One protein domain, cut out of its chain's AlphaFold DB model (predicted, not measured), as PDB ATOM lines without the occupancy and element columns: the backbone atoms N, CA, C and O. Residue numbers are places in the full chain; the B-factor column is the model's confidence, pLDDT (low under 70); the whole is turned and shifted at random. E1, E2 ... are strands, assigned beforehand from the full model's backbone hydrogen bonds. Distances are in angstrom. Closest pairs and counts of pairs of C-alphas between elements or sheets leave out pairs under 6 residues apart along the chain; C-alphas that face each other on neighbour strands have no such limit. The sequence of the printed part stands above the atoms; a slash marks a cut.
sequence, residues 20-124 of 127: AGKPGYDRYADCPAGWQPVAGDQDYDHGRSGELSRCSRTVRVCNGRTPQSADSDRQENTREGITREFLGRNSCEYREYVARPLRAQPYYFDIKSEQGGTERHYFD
ATOM      1  N   ALA A  20     277.167 338.962 291.874       63.31
ATOM      2  CA  ALA A  20     277.421 338.139 293.051       63.31
ATOM      3  C   ALA A  20     276.245 337.182 293.305       63.31
ATOM      4  O   ALA A  20     275.120 337.606 293.591       63.31
ATOM      5  N   GLY A  21     276.509 335.880 293.181       68.25
ATOM      6  CA  GLY A  21     275.529 334.826 293.449       68.25
ATOM      7  C   GLY A  21     275.252 334.601 294.941       68.25
ATOM      8  O   GLY A  21     275.840 335.232 295.819       68.25
ATOM      9  N   LYS A  22     274.354 333.651 295.245       71.19
ATOM     10  CA  LYS A  22     274.136 333.171 296.620       71.19
ATOM     11  C   LYS A  22     275.432 332.533 297.147       71.19
ATOM     12  O   LYS A  22     276.038 331.756 296.407       71.19
ATOM     13  N   PRO A  23     275.831 332.792 298.405       75.06
ATOM     14  CA  PRO A  23     277.022 332.169 298.951       75.06
ATOM     15  C   PRO A  23     276.869 330.649 299.039       75.06
ATOM     16  O   PRO A  23     275.819 330.131 299.439       75.06
ATOM     17  N   GLY A  24     277.928 329.951 298.649       83.12
ATOM     18  CA  GLY A  24     278.076 328.514 298.798       83.12
ATOM     19  C   GLY A  24     278.836 328.148 300.070       83.12
ATOM     20  O   GLY A  24     279.316 329.004 300.817       83.12
ATOM     21  N   TYR A  25     278.927 326.844 300.312       83.31
ATOM     22  CA  TYR A  25     279.683 326.271 301.415       83.31
ATOM     23  C   TYR A  25     280.571 325.152 300.878       83.31
ATOM     24  O   TYR A  25     280.080 324.208 300.262       83.31
ATOM     25  N   ASP A  26     281.869 325.272 301.117       86.88
ATOM     26  CA  ASP A  26     282.874 324.265 300.816       86.88
ATOM     27  C   ASP A  26     283.694 324.000 302.079       86.88
ATOM     28  O   ASP A  26     284.478 324.828 302.545       86.88
ATOM     29  N   ARG A  27     283.483 322.822 302.662       85.94
ATOM     30  CA  ARG A  27     284.119 322.430 303.919       85.94
ATOM     31  C   ARG A  27     285.621 322.191 303.764       85.94
ATOM     32  O   ARG A  27     286.369 322.395 304.722       85.94
ATOM     33  N   TYR A  28     286.053 321.713 302.600       89.25
ATOM     34  CA  TYR A  28     287.388 321.155 302.417       89.25
ATOM     35  C   TYR A  28     288.261 322.093 301.590       89.25
ATOM     36  O   TYR A  28     287.875 322.582 300.531       89.25
ATOM     37  N   ALA A  29     289.467 322.355 302.081       89.38
ATOM     38  CA  ALA A  29     290.461 323.129 301.360       89.38
ATOM     39  C   ALA A  29     291.015 322.313 300.188       89.38
ATOM     40  O   ALA A  29     290.773 321.105 300.064       89.38
ATOM     41  N   ASP A  30     291.713 322.983 299.283       90.25
ATOM     42  CA  ASP A  30     292.331 322.319 298.144       90.25
ATOM     43  C   ASP A  30     293.356 321.280 298.604       90.25
ATOM     44  O   ASP A  30     293.981 321.401 299.663       90.25
ATOM     45  N   CYS A  31     293.486 320.216 297.816       91.62
ATOM     46  CA  CYS A  31     294.489 319.201 298.082       91.62
ATOM     47  C   CYS A  31     295.904 319.780 297.925       91.62
ATOM     48  O   CYS A  31     296.109 320.663 297.088       91.62
ATOM     49  N   PRO A  32     296.895 319.280 298.690       90.75
ATOM     50  CA  PRO A  32     298.287 319.667 298.492       90.75
ATOM     51  C   PRO A  32     298.734 319.427 297.044       90.75
ATOM     52  O   PRO A  32     298.196 318.562 296.351       90.75
ATOM     53  N   ALA A  33     299.751 320.160 296.589       91.94
ATOM     54  CA  ALA A  33     300.250 320.029 295.223       91.94
ATOM     55  C   ALA A  33     300.599 318.566 294.880       91.94
ATOM     56  O   ALA A  33     301.278 317.878 295.644       91.94
ATOM     57  N   GLY A  34     300.117 318.089 293.729       91.06
ATOM     58  CA  GLY A  34     300.305 316.704 293.279       91.06
ATOM     59  C   GLY A  34     299.316 315.689 293.862       91.06
ATOM     60  O   GLY A  34     299.435 314.501 293.571       91.06
ATOM     61  N   TRP A  35     298.337 316.134 294.652       94.12
ATOM     62  CA  TRP A  35     297.241 315.304 295.140       94.12
ATOM     63  C   TRP A  35     295.914 315.704 294.495       94.12
ATOM     64  O   TRP A  35     295.672 316.874 294.203       94.12
ATOM     65  N   GLN A  36     295.032 314.729 294.305       92.94
ATOM     66  CA  GLN A  36     293.717 314.920 293.703       92.94
ATOM     67  C   GLN A  36     292.609 314.681 294.731       92.94
ATOM     68  O   GLN A  36     292.693 313.716 295.495       92.94
ATOM     69  N   PRO A  37     291.563 315.523 294.763       91.50
ATOM     70  CA  PRO A  37     290.444 315.331 295.671       91.50
ATOM     71  C   PRO A  37     289.653 314.086 295.257       91.50
ATOM     72  O   PRO A  37     289.281 313.926 294.095       91.50
ATOM     73  N   VAL A  38     289.397 313.201 296.212       90.69
ATOM     74  CA  VAL A  38     288.633 311.965 296.025       90.69
ATOM     75  C   VAL A  38     287.613 311.807 297.141       90.69
ATOM     76  O   VAL A  38     287.744 312.397 298.217       90.69
ATOM     77  N   ALA A  39     286.575 311.020 296.866       87.38
ATOM     78  CA  ALA A  39     285.584 310.670 297.870       87.38
ATOM     79  C   ALA A  39     286.248 309.987 299.076       87.38
ATOM     80  O   ALA A  39     287.274 309.311 298.947       87.38
ATOM     81  N   GLY A  40     285.651 310.192 300.249       77.50
ATOM     82  CA  GLY A  40     285.995 309.431 301.443       77.50
ATOM     83  C   GLY A  40     285.734 307.936 301.274       77.50
ATOM     84  O   GLY A  40     285.100 307.511 300.303       77.50
ATOM     85  N   ASP A  41     286.206 307.143 302.236       67.69
ATOM     86  CA  ASP A  41     285.760 305.754 302.336       67.69
ATOM     87  C   ASP A  41     284.230 305.734 302.477       67.69
ATOM     88  O   ASP A  41     283.634 306.597 303.126       67.69
ATOM     89  N   GLN A  42     283.582 304.792 301.792       58.41
ATOM     90  CA  GLN A  42     282.136 304.637 301.871       58.41
ATOM     91  C   GLN A  42     281.806 303.981 303.208       58.41
ATOM     92  O   GLN A  42     281.854 302.759 303.323       58.41
ATOM     93  N   ASP A  43     281.461 304.781 304.215       52.28
ATOM     94  CA  ASP A  43     280.783 304.254 305.393       52.28
ATOM     95  C   ASP A  43     279.428 303.702 304.926       52.28
ATOM     96  O   ASP A  43     278.554 304.443 304.467       52.28
ATOM     97  N   TYR A  44     279.283 302.376 304.980       49.44
ATOM     98  CA  TYR A  44     278.135 301.626 304.452       49.44
ATOM     99  C   TYR A  44     276.786 302.023 305.064       49.44
ATOM    100  O   TYR A  44     275.744 301.634 304.538       49.44
ATOM    101  N   ASP A  45     276.790 302.801 306.143       50.81
ATOM    102  CA  ASP A  45     275.594 303.072 306.922       50.81
ATOM    103  C   ASP A  45     274.827 304.324 306.475       50.81
ATOM    104  O   ASP A  45     273.600 304.329 306.518       50.81
ATOM    105  N   HIS A  46     275.458 305.394 305.993       47.59
ATOM    106  CA  HIS A  46     274.734 306.648 305.744       47.59
ATOM    107  C   HIS A  46     275.179 307.284 304.421       47.59
ATOM    108  O   HIS A  46     276.168 308.001 304.381       47.59
ATOM    109  N   GLY A  47     274.410 307.012 303.355       46.34
ATOM    110  CA  GLY A  47     274.290 307.779 302.106       46.34
ATOM    111  C   GLY A  47     275.578 308.340 301.503       46.34
ATOM    112  O   GLY A  47     276.093 309.327 302.005       46.34
ATOM    113  N   ARG A  48     276.013 307.774 300.361       46.16
ATOM    114  CA  ARG A  48     277.116 308.248 299.491       46.16
ATOM    115  C   ARG A  48     277.490 309.707 299.758       46.16
ATOM    116  O   ARG A  48     276.932 310.611 299.131       46.16
ATOM    117  N   SER A  49     278.451 309.939 300.649       53.44
ATOM    118  CA  SER A  49     279.009 311.273 300.770       53.44
ATOM    119  C   SER A  49     279.900 311.464 299.548       53.44
ATOM    120  O   SER A  49     281.069 311.098 299.534       53.44
ATOM    121  N   GLY A  50     279.312 311.996 298.471       61.19
ATOM    122  CA  GLY A  50     280.046 312.509 297.314       61.19
ATOM    123  C   GLY A  50     280.937 313.702 297.676       61.19
ATOM    124  O   GLY A  50     281.558 314.294 296.796       61.19
ATOM    125  N   GLU A  51     281.002 314.067 298.960       73.19
ATOM    126  CA  GLU A  51     282.012 314.965 299.475       73.19
ATOM    127  C   GLU A  51     283.389 314.358 299.219       73.19
ATOM    128  O   GLU A  51     283.756 313.295 299.726       73.19
ATOM    129  N   LEU A  52     284.168 315.073 298.415       86.12
ATOM    130  CA  LEU A  52     285.565 314.769 298.174       86.12
ATOM    131  C   LEU A  52     286.343 315.081 299.454       86.12
ATOM    132  O   LEU A  52     286.967 316.126 299.526       86.12
ATOM    133  N   SER A  53     286.221 314.265 300.498       88.31
ATOM    134  CA  SER A  53     286.764 314.516 301.840       88.31
ATOM    135  C   SER A  53     288.214 314.061 302.002       88.31
ATOM    136  O   SER A  53     288.839 314.320 303.033       88.31
ATOM    137  N   ARG A  54     288.777 313.403 300.984       91.06
ATOM    138  CA  ARG A  54     290.155 312.913 300.968       91.06
ATOM    139  C   ARG A  54     290.914 313.467 299.775       91.06
ATOM    140  O   ARG A  54     290.342 313.901 298.780       91.06
ATOM    141  N   CYS A  55     292.226 313.454 299.894       93.31
ATOM    142  CA  CYS A  55     293.152 313.645 298.796       93.31
ATOM    143  C   CYS A  55     293.796 312.302 298.491       93.31
ATOM    144  O   CYS A  55     294.135 311.581 299.425       93.31
ATOM    145  N   SER A  56     294.018 311.992 297.217       93.88
ATOM    146  CA  SER A  56     294.798 310.827 296.814       93.88
ATOM    147  C   SER A  56     295.913 311.173 295.838       93.88
ATOM    148  O   SER A  56     295.818 312.146 295.091       93.88
ATOM    149  N   ARG A  57     296.971 310.365 295.842       93.88
ATOM    150  CA  ARG A  57     298.007 310.376 294.806       93.88
ATOM    151  C   ARG A  57     298.501 308.963 294.543       93.88
ATOM    152  O   ARG A  57     298.569 308.151 295.461       93.88
ATOM    153  N   THR A  58     298.894 308.680 293.310       91.25
ATOM    154  CA  THR A  58     299.522 307.401 292.961       91.25
ATOM    155  C   THR A  58     301.035 307.542 293.029       91.25
ATOM    156  O   THR A  58     301.605 308.460 292.438       91.25
ATOM    157  N   VAL A  59     301.689 306.631 293.743       89.31
ATOM    158  CA  VAL A  59     303.141 306.598 293.909       89.31
ATOM    159  C   VAL A  59     303.679 305.305 293.308       89.31
ATOM    160  O   VAL A  59     303.181 304.220 293.600       89.31
ATOM    161  N   ARG A  60     304.720 305.419 292.477       87.88
ATOM    162  CA  ARG A  60     305.408 304.296 291.828       87.88
ATOM    163  C   ARG A  60     306.801 304.106 292.437       87.88
ATOM    164  O   ARG A  60     307.619 305.018 292.396       87.88
ATOM    165  N   VAL A  61     307.082 302.922 292.972       79.81
ATOM    166  CA  VAL A  61     308.318 302.540 293.686       79.81
ATOM    167  C   VAL A  61     308.892 301.209 293.175       79.81
ATOM    168  O   VAL A  61     309.072 300.241 293.913       79.81
ATOM    169  N   CYS A  62     309.195 301.131 291.880       75.12
ATOM    170  CA  CYS A  62     309.721 299.915 291.248       75.12
ATOM    171  C   CYS A  62     311.234 299.756 291.505       75.12
ATOM    172  O   CYS A  62     312.046 299.987 290.618       75.12
ATOM    173  N   ASN A  63     311.621 299.350 292.720       70.31
ATOM    174  CA  ASN A  63     313.032 299.243 293.134       70.31
ATOM    175  C   ASN A  63     313.574 297.797 293.180       70.31
ATOM    176  O   ASN A  63     314.412 297.477 294.021       70.31
ATOM    177  N   GLY A  64     313.089 296.894 292.316       58.88
ATOM    178  CA  GLY A  64     313.613 295.520 292.138       58.88
ATOM    179  C   GLY A  64     313.438 294.553 293.324       58.88
ATOM    180  O   GLY A  64     313.519 293.342 293.148       58.88
ATOM    181  N   ARG A  65     313.152 295.070 294.521       57.59
ATOM    182  CA  ARG A  65     312.702 294.344 295.709       57.59
ATOM    183  C   ARG A  65     311.222 294.644 295.899       57.59
ATOM    184  O   ARG A  65     310.853 295.460 296.740       57.59
ATOM    185  N   THR A  66     310.368 294.057 295.068       55.22
ATOM    186  CA  THR A  66     308.942 294.013 295.398       55.22
ATOM    187  C   THR A  66     308.806 293.250 296.718       55.22
ATOM    188  O   THR A  66     309.412 292.184 296.856       55.22
ATOM    189  N   PRO A  67     308.080 293.776 297.720       54.16
ATOM    190  CA  PRO A  67     307.728 292.995 298.894       54.16
ATOM    191  C   PRO A  67     306.985 291.747 298.414       54.16
ATOM    192  O   PRO A  67     305.862 291.830 297.919       54.16
ATOM    193  N   GLN A  68     307.656 290.600 298.480       52.62
ATOM    194  CA  GLN A  68     307.057 289.315 298.160       52.62
ATOM    195  C   GLN A  68     305.912 289.095 299.160       52.62
ATOM    196  O   GLN A  68     306.144 289.086 300.367       52.62
ATOM    197  N   SER A  69     304.687 288.958 298.649       53.97
ATOM    198  CA  SER A  69     303.467 288.648 299.411       53.97
ATOM    199  C   SER A  69     302.857 289.769 300.260       53.97
ATOM    200  O   SER A  69     302.456 289.535 301.399       53.97
ATOM    201  N   ALA A  70     302.682 290.974 299.711       53.56
ATOM    202  CA  ALA A  70     301.552 291.781 300.173       53.56
ATOM    203  C   ALA A  70     300.277 291.189 299.556       53.56
ATOM    204  O   ALA A  70     300.179 291.086 298.330       53.56
ATOM    205  N   ASP A  71     299.326 290.759 300.387       57.47
ATOM    206  CA  ASP A  71     297.977 290.472 299.913       57.47
ATOM    207  C   ASP A  71     297.486 291.638 299.047       57.47
ATOM    208  O   ASP A  71     297.735 292.811 299.347       57.47
ATOM    209  N   SER A  72     296.843 291.300 297.927       57.62
ATOM    210  CA  SER A  72     296.050 292.268 297.175       57.62
ATOM    211  C   SER A  72     295.090 292.904 298.176       57.62
ATOM    212  O   SER A  72     294.373 292.160 298.837       57.62
ATOM    213  N   ASP A  73     295.151 294.229 298.318       61.88
ATOM    214  CA  ASP A  73     294.371 295.045 299.267       61.88
ATOM    215  C   ASP A  73     295.004 295.282 300.650       61.88
ATOM    216  O   ASP A  73     294.328 295.695 301.594       61.88
ATOM    217  N   ARG A  74     296.328 295.114 300.797       75.12
ATOM    218  CA  ARG A  74     297.008 295.614 302.002       75.12
ATOM    219  C   ARG A  74     296.869 297.137 302.091       75.12
ATOM    220  O   ARG A  74     297.391 297.871 301.250       75.12
ATOM    221  N   GLN A  75     296.235 297.593 303.167       79.12
ATOM    222  CA  GLN A  75     296.184 298.992 303.561       79.12
ATOM    223  C   GLN A  75     297.141 299.238 304.734       79.12
ATOM    224  O   GLN A  75     297.129 298.508 305.725       79.12
ATOM    225  N   GLU A  76     297.994 300.253 304.631       83.25
ATOM    226  CA  GLU A  76     298.930 300.637 305.690       83.25
ATOM    227  C   GLU A  76     298.726 302.100 306.073       83.25
ATOM    228  O   GLU A  76     298.779 302.984 305.223       83.25
ATOM    229  N   ASN A  77     298.532 302.368 307.362       86.06
ATOM    230  CA  ASN A  77     298.470 303.731 307.878       86.06
ATOM    231  C   ASN A  77     299.849 304.153 308.385       86.06
ATOM    232  O   ASN A  77     300.431 303.506 309.258       86.06
ATOM    233  N   THR A  78     300.369 305.253 307.852       84.56
ATOM    234  CA  THR A  78     301.607 305.862 308.334       84.56
ATOM    235  C   THR A  78     301.333 306.729 309.564       84.56
ATOM    236  O   THR A  78     300.209 307.163 309.823       84.56
ATOM    237  N   ARG A  79     302.393 307.055 310.314       79.56
ATOM    238  CA  ARG A  79     302.316 307.985 311.458       79.56
ATOM    239  C   ARG A  79     301.906 309.409 311.063       79.56
ATOM    240  O   ARG A  79     301.509 310.182 311.922       79.56
ATOM    241  N   GLU A  80     301.998 309.740 309.780       84.00
ATOM    242  CA  GLU A  80     301.632 311.042 309.213       84.00
ATOM    243  C   GLU A  80     300.136 311.119 308.856       84.00
ATOM    244  O   GLU A  80     299.684 312.122 308.311       84.00
ATOM    245  N   GLY A  81     299.359 310.063 309.139       84.62
ATOM    246  CA  GLY A  81     297.944 309.986 308.769       84.62
ATOM    247  C   GLY A  81     297.720 309.723 307.278       84.62
ATOM    248  O   GLY A  81     296.634 309.987 306.765       84.62
ATOM    249  N   ILE A  82     298.746 309.221 306.582       89.50
ATOM    250  CA  ILE A  82     298.650 308.805 305.184       89.50
ATOM    251  C   ILE A  82     298.291 307.325 305.150       89.50
ATOM    252  O   ILE A  82     298.969 306.491 305.747       89.50
ATOM    253  N   THR A  83     297.252 306.994 304.406       89.62
ATOM    254  CA  THR A  83     296.832 305.623 304.150       89.62
ATOM    255  C   THR A  83     297.383 305.175 302.803       89.62
ATOM    256  O   THR A  83     297.093 305.796 301.787       89.62
ATOM    257  N   ARG A  84     298.173 304.105 302.772       88.19
ATOM    258  CA  ARG A  84     298.735 303.494 301.561       88.19
ATOM    259  C   ARG A  84     297.935 302.263 301.184       88.19
ATOM    260  O   ARG A  84     297.790 301.367 302.004       88.19
ATOM    261  N   GLU A  85     297.467 302.209 299.951       87.19
ATOM    262  CA  GLU A  85     296.761 301.079 299.355       87.19
ATOM    263  C   GLU A  85     297.604 300.518 298.209       87.19
ATOM    264  O   GLU A  85     297.826 301.191 297.199       87.19
ATOM    265  N   PHE A  86     298.114 299.300 298.367       82.38
ATOM    266  CA  PHE A  86     298.959 298.666 297.355       82.38
ATOM    267  C   PHE A  86     298.109 298.056 296.238       82.38
ATOM    268  O   PHE A  86     297.187 297.285 296.496       82.38
ATOM    269  N   LEU A  87     298.443 298.364 294.980       79.94
ATOM    270  CA  LEU A  87     297.629 297.996 293.818       79.94
ATOM    271  C   LEU A  87     297.905 296.554 293.347       79.94
ATOM    272  O   LEU A  87     298.333 296.329 292.223       79.94
ATOM    273  N   GLY A  88     297.664 295.556 294.198       71.88
ATOM    274  CA  GLY A  88     297.794 294.135 293.851       71.88
ATOM    275  C   GLY A  88     299.187 293.523 294.068       71.88
ATOM    276  O   GLY A  88     300.179 294.212 294.292       71.88
ATOM    277  N   ARG A  89     299.258 292.184 293.986       66.25
ATOM    278  CA  ARG A  89     300.367 291.344 294.505       66.25
ATOM    279  C   ARG A  89     301.757 291.590 293.898       66.25
ATOM    280  O   ARG A  89     302.747 291.252 294.531       66.25
ATOM    281  N   ASN A  90     301.837 292.161 292.696       68.88
ATOM    282  CA  ASN A  90     303.094 292.435 291.981       68.88
ATOM    283  C   ASN A  90     303.186 293.880 291.478       68.88
ATOM    284  O   ASN A  90     304.036 294.193 290.642       68.88
ATOM    285  N   SER A  91     302.300 294.761 291.943       74.25
ATOM    286  CA  SER A  91     302.382 296.156 291.548       74.25
ATOM    287  C   SER A  91     303.470 296.860 292.338       74.25
ATOM    288  O   SER A  91     303.573 296.731 293.557       74.25
ATOM    289  N   CYS A  92     304.286 297.628 291.627       80.31
ATOM    290  CA  CYS A  92     305.181 298.598 292.238       80.31
ATOM    291  C   CYS A  92     304.510 299.964 292.413       80.31
ATOM    292  O   CYS A  92     305.194 300.953 292.659       80.31
ATOM    293  N   GLU A  93     303.188 300.033 292.277       85.25
ATOM    294  CA  GLU A  93     302.390 301.222 292.513       85.25
ATOM    295  C   GLU A  93     301.478 301.030 293.719       85.25
ATOM    296  O   GLU A  93     300.881 299.971 293.925       85.25
ATOM    297  N   TYR A  94     301.343 302.091 294.499       86.19
ATOM    298  CA  TYR A  94     300.357 302.188 295.559       86.19
ATOM    299  C   TYR A  94     299.687 303.556 295.507       86.19
ATOM    300  O   TYR A  94     300.263 304.537 295.024       86.19
ATOM    301  N   ARG A  95     298.451 303.625 295.994       90.06
ATOM    302  CA  ARG A  95     297.730 304.878 296.156       90.06
ATOM    303  C   ARG A  95     297.847 305.340 297.594       90.06
ATOM    304  O   ARG A  95     297.575 304.592 298.524       90.06
ATOM    305  N   GLU A  96     298.281 306.572 297.776       92.00
ATOM    306  CA  GLU A  96     298.231 307.237 299.065       92.00
ATOM    307  C   GLU A  96     296.943 308.031 299.174       92.00
ATOM    308  O   GLU A  96     296.533 308.674 298.209       92.00
ATOM    309  N   TYR A  97     296.351 308.024 300.360       92.19
ATOM    310  CA  TYR A  97     295.212 308.839 300.732       92.19
ATOM    311  C   TYR A  97     295.527 309.615 302.001       92.19
ATOM    312  O   TYR A  97     296.160 309.100 302.918       92.19
ATOM    313  N   VAL A  98     295.028 310.837 302.087       91.56
ATOM    314  CA  VAL A  98     295.074 311.653 303.303       91.56
ATOM    315  C   VAL A  98     293.748 312.388 303.448       91.56
ATOM    316  O   VAL A  98     293.078 312.669 302.451       91.56
ATOM    317  N   ALA A  99     293.330 312.680 304.677       90.19
ATOM    318  CA  ALA A  99     292.165 313.530 304.903       90.19
ATOM    319  C   ALA A  99     292.403 314.919 304.290       90.19
ATOM    320  O   ALA A  99     293.494 315.483 304.420       90.19
ATOM    321  N   ARG A 100     291.392 315.488 303.623       90.75
ATOM    322  CA  ARG A 100     291.506 316.863 303.137       90.75
ATOM    323  C   ARG A 100     291.568 317.833 304.310       90.75
ATOM    324  O   ARG A 100     290.786 317.693 305.254       90.75
ATOM    325  N   PRO A 101     292.430 318.857 304.229       89.44
ATOM    326  CA  PRO A 101     292.412 319.931 305.207       89.44
ATOM    327  C   PRO A 101     291.042 320.620 305.209       89.44
ATOM    328  O   PRO A 101     290.410 320.784 304.166       89.44
ATOM    329  N   LEU A 102     290.570 321.031 306.384       88.56
ATOM    330  CA  LEU A 102     289.357 321.840 306.503       88.56
ATOM    331  C   LEU A 102     289.669 323.291 306.119       88.56
ATOM    332  O   LEU A 102     290.725 323.812 306.486       88.56
ATOM    333  N   ARG A 103     288.757 323.967 305.405       87.56
ATOM    334  CA  ARG A 103     288.899 325.410 305.151       87.56
ATOM    335  C   ARG A 103     288.700 326.177 306.453       87.56
ATOM    336  O   ARG A 103     287.706 325.976 307.146       87.56
ATOM    337  N   ALA A 104     289.603 327.115 306.731       86.62
ATOM    338  CA  ALA A 104     289.390 328.118 307.775       86.62
ATOM    339  C   ALA A 104     288.180 329.016 307.450       86.62
ATOM    340  O   ALA A 104     287.465 329.448 308.343       86.62
ATOM    341  N   GLN A 105     287.940 329.251 306.158       86.50
ATOM    342  CA  GLN A 105     286.861 330.070 305.617       86.50
ATOM    343  C   GLN A 105     286.002 329.211 304.678       86.50
ATOM    344  O   GLN A 105     286.301 329.121 303.485       86.50
ATOM    345  N   PRO A 106     285.001 328.484 305.204       86.62
ATOM    346  CA  PRO A 106     284.275 327.496 304.415       86.62
ATOM    347  C   PRO A 106     283.142 328.104 303.581       86.62
ATOM    348  O   PRO A 106     282.568 327.421 302.739       86.62
ATOM    349  N   TYR A 107     282.787 329.370 303.798       86.81
ATOM    350  CA  TYR A 107     281.778 330.047 302.990       86.81
ATOM    351  C   TYR A 107     282.451 330.734 301.813       86.81
ATOM    352  O   TYR A 107     283.572 331.222 301.940       86.81
ATOM    353  N   TYR A 108     281.779 330.777 300.669       86.38
ATOM    354  CA  TYR A 108     282.298 331.483 299.504       86.38
ATOM    355  C   TYR A 108     281.192 332.189 298.737       86.38
ATOM    356  O   TYR A 108     280.036 331.780 298.800       86.38
ATOM    357  N   PHE A 109     281.542 333.229 297.992       86.06
ATOM    358  CA  PHE A 109     280.682 333.801 296.965       86.06
ATOM    359  C   PHE A 109     281.425 333.825 295.632       86.06
ATOM    360  O   PHE A 109     282.635 334.032 295.569       86.06
ATOM    361  N   ASP A 110     280.667 333.578 294.574       84.12
ATOM    362  CA  ASP A 110     281.138 333.594 293.199       84.12
ATOM    363  C   ASP A 110     280.715 334.937 292.580       84.12
ATOM    364  O   ASP A 110     279.518 335.244 292.526       84.12
ATOM    365  N   ILE A 111     281.689 335.750 292.159       80.06
ATOM    366  CA  ILE A 111     281.483 337.035 291.474       80.06
ATOM    367  C   ILE A 111     281.779 336.855 289.994       80.06
ATOM    368  O   ILE A 111     282.862 336.411 289.617       80.06
ATOM    369  N   LYS A 112     280.841 337.245 289.133       79.62
ATOM    370  CA  LYS A 112     281.114 337.348 287.697       79.62
ATOM    371  C   LYS A 112     281.974 338.581 287.415       79.62
ATOM    372  O   LYS A 112     281.561 339.698 287.694       79.62
ATOM    373  N   SER A 113     283.149 338.368 286.837       70.94
ATOM    374  CA  SER A 113     283.984 339.421 286.264       70.94
ATOM    375  C   SER A 113     283.374 339.925 284.953       70.94
ATOM    376  O   SER A 113     282.781 339.148 284.198       70.94
ATOM    377  N   GLU A 114     283.574 341.207 284.637       69.25
ATOM    378  CA  GLU A 114     283.117 341.823 283.379       69.25
ATOM    379  C   GLU A 114     283.695 341.140 282.128       69.25
ATOM    380  O   GLU A 114     283.113 341.199 281.049       69.25
ATOM    381  N   GLN A 115     284.814 340.429 282.278       71.94
ATOM    382  CA  GLN A 115     285.500 339.708 281.201       71.94
ATOM    383  C   GLN A 115     284.966 338.275 280.997       71.94
ATOM    384  O   GLN A 115     285.537 337.506 280.226       71.94
ATOM    385  N   GLY A 116     283.884 337.891 281.687       69.12
ATOM    386  CA  GLY A 116     283.216 336.593 281.522       69.12
ATOM    387  C   GLY A 116     283.748 335.456 282.406       69.12
ATOM    388  O   GLY A 116     283.282 334.325 282.282       69.12
ATOM    389  N   GLY A 117     284.688 335.736 283.314       74.00
ATOM    390  CA  GLY A 117     285.164 334.791 284.334       74.00
ATOM    391  C   GLY A 117     284.323 334.830 285.613       74.00
ATOM    392  O   GLY A 117     283.648 335.816 285.884       74.00
ATOM    393  N   THR A 118     284.363 333.771 286.424       80.50
ATOM    394  CA  THR A 118     283.807 333.782 287.788       80.50
ATOM    395  C   THR A 118     284.952 333.702 288.787       80.50
ATOM    396  O   THR A 118     285.733 332.755 288.746       80.50
ATOM    397  N   GLU A 119     285.060 334.692 289.665       82.81
ATOM    398  CA  GLU A 119     286.038 334.731 290.745       82.81
ATOM    399  C   GLU A 119     285.385 334.266 292.048       82.81
ATOM    400  O   GLU A 119     284.321 334.759 292.432       82.81
ATOM    401  N   ARG A 120     286.018 333.305 292.725       85.88
ATOM    402  CA  ARG A 120     285.530 332.758 293.989       85.88
ATOM    403  C   ARG A 120     286.276 333.369 295.163       85.88
ATOM    404  O   ARG A 120     287.481 333.178 295.302       85.88
ATOM    405  N   HIS A 121     285.530 334.005 296.056       84.25
ATOM    406  CA  HIS A 121     286.051 334.614 297.275       84.25
ATOM    407  C   HIS A 121     285.555 333.851 298.496       84.25
ATOM    408  O   HIS A 121     284.353 333.629 298.638       84.25
ATOM    409  N   TYR A 122     286.471 333.456 299.376       85.62
ATOM    410  CA  TYR A 122     286.170 332.701 300.593       85.62
ATOM    411  C   TYR A 122     286.101 333.625 301.818       85.62
ATOM    412  O   TYR A 122     286.764 334.658 301.861       85.62
ATOM    413  N   PHE A 123     285.279 333.268 302.806       84.12
ATOM    414  CA  PHE A 123     285.127 333.995 304.070       84.12
ATOM    415  C   PHE A 123     284.614 333.088 305.212       84.12
ATOM    416  O   PHE A 123     284.155 331.963 304.992       84.12
ATOM    417  N   ASP A 124     284.711 333.566 306.458       83.12
ATOM    418  CA  ASP A 124     284.146 332.911 307.650       83.12
ATOM    419  C   ASP A 124     283.006 333.763 308.237       83.12
ATOM    420  O   ASP A 124     283.016 334.992 308.176       83.12
TER     421      ASP A 124
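This is residues 20 to 124 of the 127 residues of an uncharacterized protein of Rhizobium fabae (UniProt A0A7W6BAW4). Little regular structure: a strongly twisted five-stranded sheet with long loops, and a separate hairpin, E6 and E7, at the other end of an elongated outline. The 105 printed residues hold no named helix and seven strands, E1 to E7, with 36 residues: all strand. The sheet, E1 E2 E5 E4 E3, is antiparallel. The whole is loose, radius of gyration of the C-alphas 18.5 A, spanning 58 by 36 by 23 A.

E1, residues 36 to 38, begins at C-alpha (293.717, 314.920, 293.703). E2 is 54 to 60, 19.8 A; E3 75 to 77; E4 83 to 86; E5 93 to 99, 20.2 A; E6 107 to 112, 17.0 A; E7 118 to 123, 16.3 A, ending at (285.127, 333.995, 304.070).

Within hydrogen-bond range are N 36 and O 56 of E1 and E2, 2.8 A; N 55 and O 98 of E2 and E5, 2.8 A; N 84 and O 76 of E4 and E3, 2.8 A. E3 E4 E5 form a meander, each strand the antiparallel neighbour of the one before; with E2, beside E5, a Greek key. E5 and E6 are apart. Residues 24 to 25 pair antiparallel with 107 to 108 of E6.

The farthest C-alphas, Gln 68 and Glu 114, are 59.6 A apart. The printed part has no cut. Links E1 to E2 and E2 to E3 are long; pLDDT is under 70 at 26 residues, among them 41 to 50 and 64 to 73.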